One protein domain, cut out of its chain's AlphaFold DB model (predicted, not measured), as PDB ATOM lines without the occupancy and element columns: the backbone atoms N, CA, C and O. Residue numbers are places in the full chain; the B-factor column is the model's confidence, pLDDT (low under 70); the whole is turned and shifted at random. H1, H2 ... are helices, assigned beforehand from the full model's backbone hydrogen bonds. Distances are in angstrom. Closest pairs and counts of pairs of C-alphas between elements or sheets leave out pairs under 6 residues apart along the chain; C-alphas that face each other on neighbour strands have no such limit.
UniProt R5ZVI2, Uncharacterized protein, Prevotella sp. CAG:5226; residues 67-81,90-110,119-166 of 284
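What this domain is: This is residues 67 to 81, 90 to 110 and 119 to 166 of the 284 residues of an uncharacterized protein of Prevotella sp. CAG:5226 (UniProt R5ZVI2). What shape do these atoms make? Three helices, H2, H3 and H4, lie side by side in a loose up-and-down bundle, each running against the one before it in the chain. H1 lies beyond one end, and at the other end residues 156 to 166, of which 156 to 164 belong to H4, stick out. What is it built of? The 84 printed residues, all helix by class, have four named helices, H1 to H4 in order, and no named strand. How compact is it? It is a loose rod of 57 by 20 by 20 A, with a radius of gyration of the C-alphas of 16.0 A.

How they stand to each other: Does H1, residues 67 to 76, touch another helix? It touches no helix; it is only just apart from H2, residues 90 to 108, with their closest C-alphas 8.3 A apart. How does H4, residues 142 to 164, meet the others? Its residues 144 to 151 touch H2 at a shallow tilt of 26 degrees, the same way, with the C-alphas of Thr 97 and Thr 144 closest at 7.5 A. It forms a helical hairpin with H3, residues 119 to 129, at a shallow tilt of 29 degrees, opposite ways, the C-alphas of Val 125 and Leu 148 being closest at 6.0 A. How do H2 and H3 stand? They are close but not clearly touching, with the C-alphas of Ala 104 and Met 121 closest at 6.8 A. Are the backbones helical throughout? Every O i to N i+4 pair is within hydrogen-bond range in H1, H3 and H4, and 13 of 15 are in H2.

Where its parts are: Where does H1 begin? C-alpha 67 is at (92.010, 132.439, 72.258), and H1 is 14.3 A long. How long are the others? H2 measures 26.7 A, H3 15.5 A and H4 32.6 A, ending with C-alpha 164 at (113.859, 138.991, 107.781).

The domain as a whole: Where is the printed part cut? Residues 82 to 89 and 111 to 118 are not printed, and the C-alphas across these cuts are 14.4 A and 16.4 A apart. Which link is long? The one from H3 to H4, residues 130 to 141. Is confidence low anywhere? No printed residue is under 70, and the mean pLDDT of the printed part is 95.3.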
ATOM      1  N   ALA A  67      93.097 131.561  72.684       94.38
ATOM      2  CA  ALA A  67      92.010 132.439  72.258       94.38
ATOM      3  C   ALA A  67      92.518 133.833  71.849       94.38
ATOM      4  O   ALA A  67      92.141 134.325  70.786       94.38
ATOM      5  N   LEU A  68      93.415 134.437  72.637       95.06
ATOM      6  CA  LEU A  68      94.021 135.734  72.316       95.06
ATOM      7  C   LEU A  68      94.847 135.681  71.026       95.06
ATOM      8  O   LEU A  68      94.756 136.595  70.206       95.06
ATOM      9  N   SER A  69      95.633 134.618  70.829       93.62
ATOM     10  CA  SER A  69      96.412 134.425  69.603       93.62
ATOM     11  C   SER A  69      95.503 134.361  68.376       93.62
ATOM     12  O   SER A  69      95.735 135.084  67.408       93.62
ATOM     13  N   LYS A  70      94.420 133.579  68.437       93.19
ATOM     14  CA  LYS A  70      93.476 133.459  67.320       93.19
ATOM     15  C   LYS A  70      92.723 134.744  67.020       93.19
ATOM     16  O   LYS A  70      92.589 135.082  65.852       93.19
ATOM     17  N   ILE A  71      92.273 135.472  68.044       94.12
ATOM     18  CA  ILE A  71      91.630 136.780  67.843       94.12
ATOM     19  C   ILE A  71      92.571 137.717  67.079       94.12
ATOM     20  O   ILE A  71      92.156 138.337  66.106       94.12
ATOM     21  N   ARG A  72      93.850 137.771  67.475       94.00
ATOM     22  CA  ARG A  72      94.854 138.610  66.807       94.00
ATOM     23  C   ARG A  72      95.102 138.185  65.365       94.00
ATOM     24  O   ARG A  72      95.111 139.045  64.497       94.00
ATOM     25  N   ILE A  73      95.245 136.883  65.103       93.50
ATOM     26  CA  ILE A  73      95.397 136.356  63.737       93.50
ATOM     27  C   ILE A  73      94.191 136.752  62.879       93.50
ATOM     28  O   ILE A  73      94.363 137.282  61.787       93.50
ATOM     29  N   TYR A  74      92.970 136.570  63.388       93.50
ATOM     30  CA  TYR A  74      91.754 136.900  62.644       93.50
ATOM     31  C   TYR A  74      91.609 138.400  62.369       93.50
ATOM     32  O   TYR A  74      91.133 138.756  61.293       93.50
ATOM     33  N   ALA A  75      92.044 139.263  63.290       92.38
ATOM     34  CA  ALA A  75      92.104 140.705  63.058       92.38
ATOM     35  C   ALA A  75      93.155 141.060  61.990       92.38
ATOM     36  O   ALA A  75      92.843 141.703  60.994       92.38
ATOM     37  N   THR A  76      94.388 140.554  62.127       92.44
ATOM     38  CA  THR A  76      95.486 140.822  61.175       92.44
ATOM     39  C   THR A  76      95.181 140.330  59.756       92.44
ATOM     40  O   THR A  76      95.586 140.958  58.782       92.44
ATOM     41  N   GLU A  77      94.445 139.227  59.614       92.25
ATOM     42  CA  GLU A  77      94.020 138.686  58.317       92.25
ATOM     43  C   GLU A  77      92.746 139.346  57.747       92.25
ATOM     44  O   GLU A  77      92.222 138.888  56.724       92.25
ATOM     45  N   GLY A  78      92.205 140.375  58.412       87.75
ATOM     46  CA  GLY A  78      90.976 141.061  58.001       87.75
ATOM     47  C   GLY A  78      89.734 140.163  58.022       87.75
ATOM     48  O   GLY A  78      88.803 140.357  57.243       87.75
ATOM     49  N   LYS A  79      89.724 139.116  58.860       88.94
ATOM     50  CA  LYS A  79      88.583 138.191  59.023       88.94
ATOM     51  C   LYS A  79      87.571 138.685  60.052       88.94
ATOM     52  O   LYS A  79      86.415 138.246  60.053       88.94
ATOM     53  N   VAL A  80      88.021 139.552  60.951       88.88
ATOM     54  CA  VAL A  80      87.241 140.195  62.007       88.88
ATOM     55  C   VAL A  80      87.722 141.640  62.111       88.88
ATOM     56  O   VAL A  80      88.925 141.868  62.096       88.88
ATOM     57  N   GLU A  81      86.791 142.585  62.219       90.69
ATOM     58  CA  GLU A  81      87.104 144.004  62.433       90.69
ATOM     59  C   GLU A  81      87.781 144.230  63.793       90.69
ATOM     60  O   GLU A  81      87.482 143.528  64.770       90.69
ATOM     61  N   ASP A  90      88.099 141.931  75.533       95.69
ATOM     62  CA  ASP A  90      87.445 142.437  76.740       95.69
ATOM     63  C   ASP A  90      86.528 141.393  77.382       95.69
ATOM     64  O   ASP A  90      86.545 141.220  78.603       95.69
ATOM     65  N   LYS A  91      85.763 140.648  76.572       94.38
ATOM     66  CA  LYS A  91      84.906 139.552  77.046       94.38
ATOM     67  C   LYS A  91      85.726 138.444  77.713       94.38
ATOM     68  O   LYS A  91      85.352 137.986  78.790       94.38
ATOM     69  N   LEU A  92      86.857 138.042  77.122       95.12
ATOM     70  CA  LEU A  92      87.756 137.050  77.726       95.12
ATOM     71  C   LEU A  92      88.328 137.549  79.059       95.12
ATOM     72  O   LEU A  92      88.304 136.826  80.053       95.12
ATOM     73  N   LEU A  93      88.798 138.798  79.105       96.12
ATOM     74  CA  LEU A  93      89.353 139.395  80.321       96.12
ATOM     75  C   LEU A  93      88.309 139.554  81.429       96.12
ATOM     76  O   LEU A  93      88.645 139.377  82.603       96.12
ATOM     77  N   ALA A  94      87.062 139.857  81.068       94.62
ATOM     78  CA  ALA A  94      85.948 139.965  82.004       94.62
ATOM     79  C   ALA A  94      85.585 138.623  82.659       94.62
ATOM     80  O   ALA A  94      85.110 138.628  83.790       94.62
ATOM     81  N   ILE A  95      85.831 137.495  81.984       94.31
ATOM     82  CA  ILE A  95      85.636 136.146  82.540       94.31
ATOM     83  C   ILE A  95      86.856 135.738  83.371       94.31
ATOM     84  O   ILE A  95      86.734 135.371  84.537       94.31
ATOM     85  N   TYR A  96      88.044 135.828  82.772       96.19
ATOM     86  CA  TYR A  96      89.265 135.277  83.348       96.19
ATOM     87  C   TYR A  96      89.727 136.031  84.594       96.19
ATOM     88  O   TYR A  96      90.119 135.430  85.594       96.19
ATOM     89  N   THR A  97      89.731 137.364  84.533       96.44
ATOM     90  CA  THR A  97      90.416 138.150  85.558       96.44
ATOM     91  C   THR A  97      89.757 138.038  86.933       96.44
ATOM     92  O   THR A  97      90.492 137.823  87.896       96.44
ATOM     93  N   PRO A  98      88.420 138.140  87.076       95.81
ATOM     94  CA  PRO A  98      87.775 137.932  88.370       95.81
ATOM     95  C   PRO A  98      88.074 136.549  88.958       95.81
ATOM     96  O   PRO A  98      88.491 136.470  90.108       95.81
ATOM     97  N   ALA A  99      87.978 135.485  88.150       95.50
ATOM     98  CA  ALA A  99      88.277 134.119  88.586       95.50
ATOM     99  C   ALA A  99      89.728 133.966  89.078       95.50
ATOM    100  O   ALA A  99      89.974 133.436  90.164       95.50
ATOM    101  N   PHE A 100      90.690 134.513  88.326       97.38
ATOM    102  CA  PHE A 100      92.095 134.514  88.724       97.38
ATOM    103  C   PHE A 100      92.327 135.294  90.027       97.38
ATOM    104  O   PHE A 100      93.027 134.807  90.915       97.38
ATOM    105  N   LEU A 101      91.753 136.496  90.153       97.44
ATOM    106  CA  LEU A 101      91.894 137.319  91.354       97.44
ATOM    107  C   LEU A 101      91.300 136.610  92.577       97.44
ATOM    108  O   LEU A 101      91.956 136.557  93.617       97.44
ATOM    109  N   ASP A 102      90.110 136.024  92.451       96.38
ATOM    110  CA  ASP A 102      89.461 135.278  93.531       96.38
ATOM    111  C   ASP A 102      90.290 134.065  93.958       96.38
ATOM    112  O   ASP A 102      90.496 133.850  95.156       96.38
ATOM    113  N   SER A 103      90.837 133.320  92.994       95.31
ATOM    114  CA  SER A 103      91.757 132.213  93.261       95.31
ATOM    115  C   SER A 103      93.012 132.694  94.000       95.31
ATOM    116  O   SER A 103      93.354 132.167  95.063       95.31
ATOM    117  N   ALA A 104      93.659 133.758  93.512       96.94
ATOM    118  CA  ALA A 104      94.876 134.310  94.101       96.94
ATOM    119  C   ALA A 104      94.661 134.838  95.529       96.94
ATOM    120  O   ALA A 104      95.397 134.479  96.450       96.94
ATOM    121  N   PHE A 105      93.619 135.641  95.756       96.44
ATOM    122  CA  PHE A 105      93.285 136.118  97.100       96.44
ATOM    123  C   PHE A 105      92.782 134.992  98.007       96.44
ATOM    124  O   PHE A 105      93.011 135.040  99.215       96.44
ATOM    125  N   GLY A 106      92.158 133.954  97.447       95.94
ATOM    126  CA  GLY A 106      91.836 132.720  98.155       95.94
ATOM    127  C   GLY A 106      93.082 132.055  98.741       95.94
ATOM    128  O   GLY A 106      93.082 131.700  99.918       95.94
ATOM    129  N   LYS A 107      94.174 131.974  97.973       95.81
ATOM    130  CA  LYS A 107      95.466 131.454  98.451       95.81
ATOM    131  C   LYS A 107      96.059 132.303  99.576       95.81
ATOM    132  O   LYS A 107      96.505 131.750 100.577       95.81
ATOM    133  N   PHE A 108      95.985 133.632  99.491       96.00
ATOM    134  CA  PHE A 108      96.477 134.510 100.565       96.00
ATOM    135  C   PHE A 108      95.668 134.435 101.870       96.00
ATOM    136  O   PHE A 108      96.134 134.874 102.921       96.00
ATOM    137  N   ARG A 109      94.463 133.858 101.842       94.94
ATOM    138  CA  ARG A 109      93.672 133.583 103.054       94.94
ATOM    139  C   ARG A 109      94.050 132.264 103.730       94.94
ATOM    140  O   ARG A 109      93.577 131.996 104.828       94.94
ATOM    141  N   GLN A 110      94.880 131.437 103.098       94.69
ATOM    142  CA  GLN A 110      95.306 130.156 103.658       94.69
ATOM    143  C   GLN A 110      96.426 130.333 104.689       94.69
ATOM    144  O   GLN A 110      97.192 131.299 104.655       94.69
ATOM    145  N   SER A 119     104.707 131.729  92.091       97.31
ATOM    146  CA  SER A 119     105.363 131.757  90.782       97.31
ATOM    147  C   SER A 119     104.332 131.761  89.654       97.31
ATOM    148  O   SER A 119     104.447 132.559  88.721       97.31
ATOM    149  N   HIS A 120     103.284 130.945  89.786       95.31
ATOM    150  CA  HIS A 120     102.139 130.933  88.882       95.31
ATOM    151  C   HIS A 120     101.422 132.286  88.861       95.31
ATOM    152  O   HIS A 120     101.290 132.879  87.789       95.31
ATOM    153  N   MET A 121     101.066 132.839  90.027       97.88
ATOM    154  CA  MET A 121     100.396 134.143  90.112       97.88
ATOM    155  C   MET A 121     101.204 135.253  89.441       97.88
ATOM    156  O   MET A 121     100.652 136.038  88.674       97.88
ATOM    157  N   LEU A 122     102.515 135.321  89.692       98.25
ATOM    158  CA  LEU A 122     103.381 136.324  89.065       98.25
ATOM    159  C   LEU A 122     103.445 136.155  87.541       98.25
ATOM    160  O   LEU A 122     103.409 137.152  86.817       98.25
ATOM    161  N   ALA A 123     103.503 134.915  87.049       96.94
ATOM    162  CA  ALA A 123     103.501 134.633  85.619       96.94
ATOM    163  C   ALA A 123     102.177 135.052  84.959       96.94
ATOM    164  O   ALA A 123     102.189 135.684  83.902       96.94
ATOM    165  N   VAL A 124     101.039 134.755  85.591       96.69
ATOM    166  CA  VAL A 124      99.717 135.173  85.104       96.69
ATOM    167  C   VAL A 124      99.570 136.694  85.140       96.69
ATOM    168  O   VAL A 124      99.168 137.284  84.139       96.69
ATOM    169  N   VAL A 125      99.971 137.357  86.231       97.94
ATOM    170  CA  VAL A 125      99.966 138.828  86.330       97.94
ATOM    171  C   VAL A 125     100.778 139.458  85.194       97.94
ATOM    172  O   VAL A 125     100.323 140.421  84.574       97.94
ATOM    173  N   ALA A 126     101.965 138.920  84.896       96.88
ATOM    174  CA  ALA A 126     102.802 139.407  83.803       96.88
ATOM    175  C   ALA A 126     102.121 139.229  82.437       96.88
ATOM    176  O   ALA A 126     102.089 140.176  81.649       96.88
ATOM    177  N   LYS A 127     101.519 138.056  82.183       94.75
ATOM    178  CA  LYS A 127     100.748 137.795  80.957       94.75
ATOM    179  C   LYS A 127      99.600 138.788  80.809       94.75
ATOM    180  O   LYS A 127      99.523 139.447  79.780       94.75
ATOM    181  N   LEU A 128      98.766 138.946  81.841       96.69
ATOM    182  CA  LEU A 128      97.613 139.850  81.821       96.69
ATOM    183  C   LEU A 128      98.022 141.295  81.526       96.69
ATOM    184  O   LEU A 128      97.422 141.940  80.671       96.69
ATOM    185  N   ARG A 129      99.079 141.794  82.178       95.56
ATOM    186  CA  ARG A 129      99.611 143.149  81.941       95.56
ATOM    187  C   ARG A 129     100.140 143.361  80.522       95.56
ATOM    188  O   ARG A 129     100.159 144.495  80.046       95.56
ATOM    189  N   GLY A 130     100.576 142.289  79.863       95.12
ATOM    190  CA  GLY A 130     101.024 142.303  78.472       95.12
ATOM    191  C   GLY A 130      99.890 142.286  77.445       95.12
ATOM    192  O   GLY A 130     100.153 142.488  76.259       95.12
ATOM    193  N   ILE A 131      98.638 142.057  77.856       96.06
ATOM    194  CA  ILE A 131      97.506 142.020  76.928       96.06
ATOM    195  C   ILE A 131      97.166 143.443  76.487       96.06
ATOM    196  O   ILE A 131      96.935 144.348  77.293       96.06
ATOM    197  N   LYS A 132      97.136 143.616  75.169       96.50
ATOM    198  CA  LYS A 132      96.811 144.857  74.471       96.50
ATOM    199  C   LYS A 132      95.686 144.608  73.484       96.50
ATOM    200  O   LYS A 132      95.615 143.503  72.926       96.50
ATOM    201  N   HIS A 133      94.877 145.639  73.279       96.19
ATOM    202  CA  HIS A 133      93.996 145.773  72.123       96.19
ATOM    203  C   HIS A 133      94.816 145.850  70.827       96.19
ATOM    204  O   HIS A 133      96.051 145.933  70.870       96.19
ATOM    205  N   ILE A 134      94.143 145.757  69.678       93.81
ATOM    206  CA  ILE A 134      94.800 145.766  68.360       93.81
ATOM    207  C   ILE A 134      95.566 147.076  68.123       93.81
ATOM    208  O   ILE A 134      96.690 147.047  67.635       93.81
ATOM    209  N   ASP A 135      95.029 148.199  68.598       92.38
ATOM    210  CA  ASP A 135      95.635 149.539  68.544       92.38
ATOM    211  C   ASP A 135      96.787 149.760  69.551       92.38
ATOM    212  O   ASP A 135      97.247 150.882  69.756       92.38
ATOM    213  N   HIS A 136      97.250 148.695  70.212       92.62
ATOM    214  CA  HIS A 136      98.269 148.702  71.266       92.62
ATOM    215  C   HIS A 136      97.876 149.415  72.568       92.62
ATOM    216  O   HIS A 136      98.702 149.512  73.489       92.62
ATOM    217  N   SER A 137      96.624 149.848  72.707       93.88
ATOM    218  CA  SER A 137      96.113 150.364  73.970       93.88
ATOM    219  C   SER A 137      95.967 149.244  75.015       93.88
ATOM    220  O   SER A 137      96.052 148.041  74.734       93.88
ATOM    221  N   SER A 138      95.861 149.630  76.288       92.62
ATOM    222  CA  SER A 138      95.735 148.667  77.385       92.62
ATOM    223  C   SER A 138      94.342 148.045  77.399       92.62
ATOM    224  O   SER A 138      93.372 148.751  77.642       92.62
ATOM    225  N   ALA A 139      94.268 146.718  77.281       94.56
ATOM    226  CA  ALA A 139      93.003 145.990  77.402       94.56
ATOM    227  C   ALA A 139      92.533 145.841  78.864       94.56
ATOM    228  O   ALA A 139      91.370 145.560  79.145       94.56
ATOM    229  N   LEU A 140      93.439 146.010  79.833       95.06
ATOM    230  CA  LEU A 140      93.091 145.923  81.249       95.06
ATOM    231  C   LEU A 140      92.461 147.216  81.762       95.06
ATOM    232  O   LEU A 140      93.023 148.304  81.612       95.06
ATOM    233  N   LYS A 141      91.356 147.063  82.497       93.56
ATOM    234  CA  LYS A 141      90.768 148.129  83.314       93.56
ATOM    235  C   LYS A 141      91.710 148.510  84.460       93.56
ATOM    236  O   LYS A 141      92.406 147.661  85.019       93.56
ATOM    237  N   ARG A 142      91.676 149.783  84.866       93.06
ATOM    238  CA  ARG A 142      92.526 150.312  85.947       93.06
ATOM    239  C   ARG A 142      92.354 149.560  87.270       93.06
ATOM    240  O   ARG A 142      93.346 149.147  87.852       93.06
ATOM    241  N   SER A 143      91.114 149.313  87.693       94.12
ATOM    242  CA  SER A 143      90.819 148.574  88.931       94.12
ATOM    243  C   SER A 143      91.459 147.185  88.943       94.12
ATOM    244  O   SER A 143      92.062 146.776  89.930       94.12
ATOM    245  N   THR A 144      91.392 146.482  87.815       95.31
ATOM    246  CA  THR A 144      92.056 145.197  87.627       95.31
ATOM    247  C   THR A 144      93.574 145.326  87.715       95.31
ATOM    248  O   THR A 144      94.213 144.538  88.408       95.31
ATOM    249  N   ALA A 145      94.166 146.316  87.043       95.62
ATOM    250  CA  ALA A 145      95.607 146.550  87.099       95.62
ATOM    251  C   ALA A 145      96.096 146.814  88.537       95.62
ATOM    252  O   ALA A 145      97.137 146.275  88.930       95.62
ATOM    253  N   ASP A 146      95.318 147.561  89.325       97.00
ATOM    254  CA  ASP A 146      95.590 147.840  90.736       97.00
ATOM    255  C   ASP A 146      95.516 146.557  91.587       97.00
ATOM    256  O   ASP A 146      96.433 146.275  92.360       97.00
ATOM    257  N   SER A 147      94.499 145.707  91.390       97.56
ATOM    258  CA  SER A 147      94.410 144.399  92.067       97.56
ATOM    259  C   SER A 147      95.572 143.468  91.709       97.56
ATOM    260  O   SER A 147      96.131 142.806  92.584       97.56
ATOM    261  N   LEU A 148      95.994 143.442  90.442       98.12
ATOM    262  CA  LEU A 148      97.171 142.679  90.018       98.12
ATOM    263  C   LEU A 148      98.460 143.231  90.648       98.12
ATOM    264  O   LEU A 148      99.357 142.464  90.994       98.12
ATOM    265  N   ALA A 149      98.575 144.553  90.819       97.88
ATOM    266  CA  ALA A 149      99.695 145.166  91.534       97.88
ATOM    267  C   ALA A 149      99.714 144.794  93.015       97.88
ATOM    268  O   ALA A 149     100.782 144.495  93.549       97.88
ATOM    269  N   LEU A 150      98.545 144.727  93.648       97.88
ATOM    270  CA  LEU A 150      98.424 144.266  95.023       97.88
ATOM    271  C   LEU A 150      98.940 142.827  95.188       97.88
ATOM    272  O   LEU A 150      99.714 142.582  96.107       97.88
ATOM    273  N   ILE A 151      98.620 141.906  94.271       98.44
ATOM    274  CA  ILE A 151      99.165 140.531  94.287       98.44
ATOM    275  C   ILE A 151     100.701 140.540  94.268       98.44
ATOM    276  O   ILE A 151     101.339 139.876  95.088       98.44
ATOM    277  N   VAL A 152     101.313 141.319  93.367       98.31
ATOM    278  CA  VAL A 152     102.782 141.430  93.280       98.31
ATOM    279  C   VAL A 152     103.369 141.965  94.585       98.31
ATOM    280  O   VAL A 152     104.367 141.431  95.070       98.31
ATOM    281  N   ASN A 153     102.739 142.985  95.173       97.75
ATOM    282  CA  ASN A 153     103.185 143.589  96.425       97.75
ATOM    283  C   ASN A 153     103.085 142.612  97.600       97.75
ATOM    284  O   ASN A 153     104.043 142.495  98.359       97.75
ATOM    285  N   ILE A 154     101.986 141.859  97.718       97.69
ATOM    286  CA  ILE A 154     101.812 140.835  98.760       97.69
ATOM    287  C   ILE A 154     102.918 139.780  98.656       97.69
ATOM    288  O   ILE A 154     103.590 139.483  99.645       97.69
ATOM    289  N   ILE A 155     103.181 139.259  97.451       97.94
ATOM    290  CA  ILE A 155     104.246 138.266  97.229       97.94
ATOM    291  C   ILE A 155     105.633 138.868  97.514       97.94
ATOM    292  O   ILE A 155     106.502 138.202  98.083       97.94
ATOM    293  N   GLY A 156     105.857 140.130  97.141       97.19
ATOM    294  CA  GLY A 156     107.083 140.862  97.455       97.19
ATOM    295  C   GLY A 156     107.307 141.007  98.962       97.19
ATOM    296  O   GLY A 156     108.385 140.671  99.459       97.19
ATOM    297  N   ASN A 157     106.277 141.428  99.697       96.62
ATOM    298  CA  ASN A 157     106.300 141.560 101.153       96.62
ATOM    299  C   ASN A 157     106.522 140.204 101.829       96.62
ATOM    300  O   ASN A 157     107.352 140.110 102.731       96.62
ATOM    301  N   TYR A 158     105.873 139.142 101.344       97.00
ATOM    302  CA  TYR A 158     106.099 137.774 101.810       97.00
ATOM    303  C   TYR A 158     107.573 137.366 101.672       97.00
ATOM    304  O   TYR A 158     108.189 136.917 102.638       97.00
ATOM    305  N   LYS A 159     108.186 137.581 100.499       95.62
ATOM    306  CA  LYS A 159     109.606 137.257 100.269       95.62
ATOM    307  C   LYS A 159     110.532 138.049 101.198       95.62
ATOM    308  O   LYS A 159     111.467 137.477 101.760       95.62
ATOM    309  N   GLN A 160     110.261 139.340 101.397       95.50
ATOM    310  CA  GLN A 160     111.003 140.164 102.357       95.50
ATOM    311  C   GLN A 160     110.840 139.644 103.790       95.50
ATOM    312  O   GLN A 160     111.823 139.537 104.523       95.50
ATOM    313  N   ALA A 161     109.625 139.266 104.180       96.75
ATOM    314  CA  ALA A 161     109.329 138.707 105.490       96.75
ATOM    315  C   ALA A 161     110.042 137.372 105.724       96.75
ATOM    316  O   ALA A 161     110.617 137.178 106.793       96.75
ATOM    317  N   CYS A 162     110.114 136.495 104.720       95.56
ATOM    318  CA  CYS A 162     110.924 135.278 104.785       95.56
ATOM    319  C   CYS A 162     112.421 135.565 104.966       95.56
ATOM    320  O   CYS A 162     113.108 134.817 105.659       95.56
ATOM    321  N   ALA A 163     112.954 136.619 104.345       95.12
ATOM    322  CA  ALA A 163     114.355 136.995 104.520       95.12
ATOM    323  C   ALA A 163     114.619 137.518 105.941       95.12
ATOM    324  O   ALA A 163     115.544 137.062 106.612       95.12
ATOM    325  N   VAL A 164     113.764 138.422 106.429       96.31
ATOM    326  CA  VAL A 164     113.859 138.991 107.781       96.31
ATOM    327  C   VAL A 164     113.663 137.917 108.852       96.31
ATOM    328  O   VAL A 164     114.396 137.891 109.839       96.31
ATOM    329  N   SER A 165     112.742 136.974 108.644       96.12
ATOM    330  CA  SER A 165     112.475 135.894 109.597       96.12
ATOM    331  C   SER A 165     113.633 134.904 109.747       96.12
ATOM    332  O   SER A 165     113.646 134.113 110.687       96.12
ATOM    333  N   ARG A 166     114.644 134.936 108.875       93.12
ATOM    334  CA  ARG A 166     115.861 134.120 109.005       93.12
ATOM    335  C   ARG A 166     116.954 134.798 109.829       93.12
ATOM    336  O   ARG A 166     117.946 134.148 110.148       93.12
TER     337      ARG A 166